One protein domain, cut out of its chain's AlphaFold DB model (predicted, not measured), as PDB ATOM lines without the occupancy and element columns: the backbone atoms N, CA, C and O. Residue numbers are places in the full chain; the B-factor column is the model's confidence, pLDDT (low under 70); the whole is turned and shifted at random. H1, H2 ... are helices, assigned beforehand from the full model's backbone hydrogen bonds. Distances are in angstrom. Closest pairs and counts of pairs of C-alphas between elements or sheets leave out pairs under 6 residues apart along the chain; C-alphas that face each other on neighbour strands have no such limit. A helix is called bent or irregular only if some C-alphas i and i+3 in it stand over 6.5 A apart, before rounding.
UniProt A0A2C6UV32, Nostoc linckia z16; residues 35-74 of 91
ATOM      1  N   GLU A  35     -30.820 -27.841  42.151       97.81
ATOM      2  CA  GLU A  35     -29.917 -26.777  42.578       97.81
ATOM      3  C   GLU A  35     -29.558 -25.871  41.392       97.81
ATOM      4  O   GLU A  35     -29.504 -24.657  41.548       97.81
ATOM      5  N   GLN A  36     -29.415 -26.432  40.185       98.44
ATOM      6  CA  GLN A  36     -29.224 -25.640  38.967       98.44
ATOM      7  C   GLN A  36     -30.480 -24.850  38.588       98.44
ATOM      8  O   GLN A  36     -30.359 -23.690  38.199       98.44
ATOM      9  N   LEU A  37     -31.678 -25.428  38.752       98.12
ATOM     10  CA  LEU A  37     -32.933 -24.690  38.571       98.12
ATOM     11  C   LEU A  37     -33.008 -23.493  39.524       98.12
ATOM     12  O   LEU A  37     -33.216 -22.367  39.081       98.12
ATOM     13  N   THR A  38     -32.856 -23.737  40.826       98.06
ATOM     14  CA  THR A  38     -32.987 -22.678  41.840       98.06
ATOM     15  C   THR A  38     -31.904 -21.615  41.687       98.06
ATOM     16  O   THR A  38     -32.233 -20.434  41.666       98.06
ATOM     17  N   GLY A  39     -30.653 -22.014  41.437       98.19
ATOM     18  CA  GLY A  39     -29.572 -21.077  41.132       98.19
ATOM     19  C   GLY A  39     -29.836 -20.250  39.871       98.19
ATOM     20  O   GLY A  39     -29.553 -19.057  39.855       98.19
ATOM     21  N   TYR A  40     -30.435 -20.830  38.824       98.12
ATOM     22  CA  TYR A  40     -30.831 -20.070  37.636       98.12
ATOM     23  C   TYR A  40     -31.933 -19.047  37.944       98.12
ATOM     24  O   TYR A  40     -31.808 -17.890  37.538       98.12
ATOM     25  N   LEU A  41     -32.979 -19.428  38.686       98.00
ATOM     26  CA  LEU A  41     -34.045 -18.506  39.106       98.00
ATOM     27  C   LEU A  41     -33.493 -17.342  39.938       98.00
ATOM     28  O   LEU A  41     -33.924 -16.204  39.767       98.00
ATOM     29  N   GLU A  42     -32.496 -17.598  40.784       97.62
ATOM     30  CA  GLU A  42     -31.823 -16.566  41.578       97.62
ATOM     31  C   GLU A  42     -31.107 -15.515  40.714       97.62
ATOM     32  O   GLU A  42     -30.955 -14.372  41.144       97.62
ATOM     33  N   THR A  43     -30.741 -15.835  39.468       96.94
ATOM     34  CA  THR A  43     -30.148 -14.855  38.537       96.94
ATOM     35  C   THR A  43     -31.160 -13.885  37.925       96.94
ATOM     36  O   THR A  43     -30.766 -12.906  37.290       96.94
ATOM     37  N   TRP A  44     -32.468 -14.116  38.090       96.38
ATOM     38  CA  TRP A  44     -33.486 -13.262  37.486       96.38
ATOM     39  C   TRP A  44     -33.501 -11.870  38.122       96.38
ATOM     40  O   TRP A  44     -33.585 -11.720  39.342       96.38
ATOM     41  N   SER A  45     -33.521 -10.828  37.289       94.75
ATOM     42  CA  SER A  45     -33.601  -9.433  37.750       94.75
ATOM     43  C   SER A  45     -34.809  -9.188  38.660       94.75
ATOM     44  O   SER A  45     -34.691  -8.494  39.664       94.75
ATOM     45  N   ALA A  46     -35.953  -9.820  38.373       94.44
ATOM     46  CA  ALA A  46     -37.146  -9.754  39.214       94.44
ATOM     47  C   ALA A  46     -36.912 -10.323  40.626       94.44
ATOM     48  O   ALA A  46     -37.384  -9.741  41.604       94.44
ATOM     49  N   VAL A  47     -36.145 -11.413  40.748       97.56
ATOM     50  CA  VAL A  47     -35.759 -11.998  42.041       97.56
ATOM     51  C   VAL A  47     -34.844 -11.040  42.802       97.56
ATOM     52  O   VAL A  47     -35.098 -10.746  43.968       97.56
ATOM     53  N   GLN A  48     -33.853 -10.452  42.128       97.62
ATOM     54  CA  GLN A  48     -32.959  -9.457  42.730       97.62
ATOM     55  C   GLN A  48     -33.707  -8.190  43.183       97.62
ATOM     56  O   GLN A  48     -33.474  -7.675  44.279       97.62
ATOM     57  N   HIS A  49     -34.664  -7.704  42.387       96.94
ATOM     58  CA  HIS A  49     -35.536  -6.591  42.765       96.94
ATOM     59  C   HIS A  49     -36.417  -6.929  43.969       96.94
ATOM     60  O   HIS A  49     -36.567  -6.096  44.868       96.94
ATOM     61  N   TYR A  50     -36.968  -8.144  44.023       98.00
ATOM     62  CA  TYR A  50     -37.730  -8.605  45.178       98.00
ATOM     63  C   TYR A  50     -36.856  -8.635  46.435       98.00
ATOM     64  O   TYR A  50     -37.274  -8.099  47.459       98.00
ATOM     65  N   ILE A  51     -35.642  -9.192  46.360       98.00
ATOM     66  CA  ILE A  51     -34.698  -9.235  47.489       98.00
ATOM     67  C   ILE A  51     -34.400  -7.823  47.984       98.00
ATOM     68  O   ILE A  51     -34.530  -7.546  49.173       98.00
ATOM     69  N   LYS A  52     -34.073  -6.898  47.076       98.00
ATOM     70  CA  LYS A  52     -33.788  -5.502  47.431       98.00
ATOM     71  C   LYS A  52     -34.968  -4.820  48.132       98.00
ATOM     72  O   LYS A  52     -34.755  -4.002  49.020       98.00
ATOM     73  N   LYS A  53     -36.200  -5.128  47.718       98.25
ATOM     74  CA  LYS A  53     -37.421  -4.520  48.263       98.25
ATOM     75  C   LYS A  53     -37.865  -5.145  49.590       98.25
ATOM     76  O   LYS A  53     -38.369  -4.421  50.441       98.25
ATOM     77  N   ASN A  54     -37.722  -6.459  49.747       98.06
ATOM     78  CA  ASN A  54     -38.345  -7.214  50.841       98.06
ATOM     79  C   ASN A  54     -37.335  -7.809  51.838       98.06
ATOM     80  O   ASN A  54     -37.737  -8.284  52.895       98.06
ATOM     81  N   GLY A  55     -36.036  -7.801  51.522       97.75
ATOM     82  CA  GLY A  55     -34.978  -8.353  52.373       97.75
ATOM     83  C   GLY A  55     -34.909  -9.883  52.409       97.75
ATOM     84  O   GLY A  55     -34.125 -10.432  53.178       97.75
ATOM     85  N   SER A  56     -35.702 -10.580  51.592       97.44
ATOM     86  CA  SER A  56     -35.751 -12.043  51.519       97.44
ATOM     87  C   SER A  56     -35.727 -12.538  50.075       97.44
ATOM     88  O   SER A  56     -36.178 -11.848  49.157       97.44
ATOM     89  N   ASN A  57     -35.187 -13.740  49.865       98.00
ATOM     90  CA  ASN A  57     -35.167 -14.384  48.557       98.00
ATOM     91  C   ASN A  57     -36.524 -15.053  48.276       98.00
ATOM     92  O   ASN A  57     -36.906 -15.973  49.000       98.00
ATOM     93  N   PRO A  58     -37.261 -14.641  47.228       98.19
ATOM     94  CA  PRO A  58     -38.553 -15.233  46.900       98.19
ATOM     95  C   PRO A  58     -38.441 -16.699  46.461       98.19
ATOM     96  O   PRO A  58     -39.417 -17.430  46.586       98.19
ATOM     97  N   VAL A  59     -37.275 -17.149  45.979       98.25
ATOM     98  CA  VAL A  59     -37.051 -18.564  45.639       98.25
ATOM     99  C   VAL A  59     -37.107 -19.433  46.895       98.25
ATOM    100  O   VAL A  59     -37.650 -20.533  46.844       98.25
ATOM    101  N   ASP A  60     -36.628 -18.928  48.037       97.75
ATOM    102  CA  ASP A  60     -36.678 -19.661  49.306       97.75
ATOM    103  C   ASP A  60     -38.107 -19.803  49.837       97.75
ATOM    104  O   ASP A  60     -38.425 -20.818  50.454       97.75
ATOM    105  N   LEU A  61     -38.989 -18.844  49.531       97.38
ATOM    106  CA  LEU A  61     -40.404 -18.892  49.919       97.38
ATOM    107  C   LEU A  61     -41.174 -20.038  49.255       97.38
ATOM    108  O   LEU A  61     -42.189 -20.457  49.794       97.38
ATOM    109  N   ILE A  62     -40.712 -20.504  48.091       97.44
ATOM    110  CA  ILE A  62     -41.360 -21.566  47.305       97.44
ATOM    111  C   ILE A  62     -40.498 -22.828  47.198       97.44
ATOM    112  O   ILE A  62     -40.808 -23.735  46.429       97.44
ATOM    113  N   ARG A  63     -39.348 -22.876  47.884       97.44
ATOM    114  CA  ARG A  63     -38.319 -23.899  47.649       97.44
ATOM    115  C   ARG A  63     -38.822 -25.306  47.964       97.44
ATOM    116  O   ARG A  63     -38.428 -26.243  47.272       97.44
ATOM    117  N   VAL A  64     -39.659 -25.459  48.992       97.75
ATOM    118  CA  VAL A  64     -40.199 -26.762  49.409       97.75
ATOM    119  C   VAL A  64     -41.185 -27.275  48.366       97.75
ATOM    120  O   VAL A  64     -40.965 -28.347  47.807       97.75
ATOM    121  N   GLU A  65     -42.191 -26.475  48.018       98.25
ATOM    122  CA  GLU A  65     -43.205 -26.824  47.022       98.25
ATOM    123  C   GLU A  65     -42.569 -27.058  45.644       98.25
ATOM    124  O   GLU A  65     -42.916 -28.001  44.928       98.25
ATOM    125  N   LEU A  66     -41.572 -26.243  45.282       97.50
ATOM    126  CA  LEU A  66     -40.823 -26.411  44.041       97.50
ATOM    127  C   LEU A  66     -40.006 -27.709  44.047       97.50
ATOM    128  O   LEU A  66     -39.933 -28.378  43.018       97.50
ATOM    129  N   LYS A  67     -39.397 -28.094  45.179       97.75
ATOM    130  CA  LYS A  67     -38.649 -29.359  45.300       97.75
ATOM    131  C   LYS A  67     -39.573 -30.562  45.189       97.75
ATOM    132  O   LYS A  67     -39.212 -31.530  44.523       97.75
ATOM    133  N   GLU A  68     -40.738 -30.500  45.821       97.69
ATOM    134  CA  GLU A  68     -41.758 -31.542  45.725       97.69
ATOM    135  C   GLU A  68     -42.220 -31.717  44.276       97.69
ATOM    136  O   GLU A  68     -42.191 -32.833  43.761       97.69
ATOM    137  N   SER A  69     -42.521 -30.615  43.577       97.19
ATOM    138  CA  SER A  69     -42.889 -30.643  42.155       97.19
ATOM    139  C   SER A  69     -41.751 -31.092  41.233       97.19
ATOM    140  O   SER A  69     -42.018 -31.610  40.150       97.19
ATOM    141  N   TRP A  70     -40.493 -30.865  41.612       96.62
ATOM    142  CA  TRP A  70     -39.332 -31.305  40.836       96.62
ATOM    143  C   TRP A  70     -39.080 -32.808  40.954       96.62
ATOM    144  O   TRP A  70     -38.419 -33.388  40.096       96.62
ATOM    145  N   GLU A  71     -39.609 -33.449  41.996       94.62
ATOM    146  CA  GLU A  71     -39.413 -34.864  42.291       94.62
ATOM    147  C   GLU A  71     -37.917 -35.252  42.395       94.62
ATOM    148  O   GLU A  71     -37.027 -34.445  42.686       94.62
ATOM    149  N   LYS A  72     -37.621 -36.542  42.201       93.94
ATOM    150  CA  LYS A  72     -36.265 -37.091  42.260       93.94
ATOM    151  C   LYS A  72     -35.573 -37.035  40.896       93.94
ATOM    152  O   LYS A  72     -36.183 -37.289  39.857       93.94
ATOM    153  N   GLY A  73     -34.259 -36.824  40.945       96.62
ATOM    154  CA  GLY A  73     -33.366 -36.878  39.789       96.62
ATOM    155  C   GLY A  73     -33.259 -35.563  39.022       96.62
ATOM    156  O   GLY A  73     -33.820 -34.533  39.398       96.62
ATOM    157  N   ASN A  74     -32.491 -35.612  37.938       98.06
ATOM    158  CA  ASN A  74     -32.343 -34.482  37.034       98.06
ATOM    159  C   ASN A  74     -33.511 -34.446  36.045       98.06
ATOM    160  O   ASN A  74     -34.017 -35.497  35.643       98.06
TER     161      ASN A  74
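Overview. This is residues 35 to 74 of the 91 residues of a protein of Nostoc linckia z16 (UniProt A0A2C6UV32). This is a long, narrow horseshoe of four short helices: H2, the longest by residues, makes the turn at one end, H1 runs along one side, and H3 and then H4 lead back along the other. The last residues, 71 to 74, curve back toward the side where H1 begins, and the two ends of the printed part come to 9.8 A from each other between the C-alphas of Glu 35 and Asn 74. The printed part has 40 residues, with four named helices in the order H1, H2, H3, H4 and no named strand; the class is all helix, and 30 of the 40 residues are in these helices. The whole is only just loose, close to compact, with a radius of gyration of the C-alphas of 10.9 A, and its C-alphas span 33 by 16 by 10 A, the outline of a rod.

Along the chain. Find C-alpha 45 at (-33.601, -9.433, 37.750); from there H2, residues 45 to 54, runs to C-alpha 54 at (-38.345, -7.214, 50.841), 14.1 A from first to last C-alpha. Watch the z values, which show most of this run. Go back along the chain to C-alpha 35 at (-29.917, -26.777, 42.578), where H1 begins; it takes residues 35 to 42 and is 10.4 A long from first to last C-alpha, and here y is the coordinate to follow. Past H2, look at residues 58 to 61 for H3, a helix of four residues that measures 5.1 A from first to last C-alpha. After it comes H4, residues 63 to 70, which is 10.1 A long and ends with C-alpha 70 at (-39.332, -31.305, 40.836). No helix is bent or irregular.

Arrangement. Begin at H2 and look toward H3: the two touch, with 4 pairs of C-alphas within 8 A, and their closest C-alphas are those of Val 47 and Pro 58, 6.5 A apart. H2 and H1 are close but not clearly touching; their closest C-alphas, those of Glu 42 and Gln 48, are 7.3 A apart. The lines of H1 and H2 stand at 71 degrees, only just about perpendicular. Now look from H1 to H3: they only just touch, with 3 pairs of C-alphas within 8 A, and the closest are those of Glu 42 and Val 59, 6.9 A apart. Farther along, H1 and H4 are close but not clearly touching, and their closest C-alphas, those of Thr 38 and Arg 63, are 8.0 A apart. These two run opposite ways at a steep tilt of 54 degrees. H3 and H4 meet only through their link, and H2 and H4 are apart. In the backbone, every O i to N i+4 pair inside H1, H2 and H4 is within hydrogen-bond range. H3 is too short for such a pair, but its one O i to N i+3 pair is within range.

Size, cuts and confidence. Look for the two C-alphas farthest apart in the domain at Lys 53 and Gly 73, which are 33.7 A from each other. The printed part is one domain, residues 35 to 74 of a full chain of 91 residues, and it has no cut. The links from H1 to H2, from H2 to H3 and from H3 to H4 are tight, with 2, 3 and 1 residues between the helices, and there is no long link. In the B-factor column of this predicted model, the mean pLDDT of the printed part is 97.4, and no printed residue is under 70.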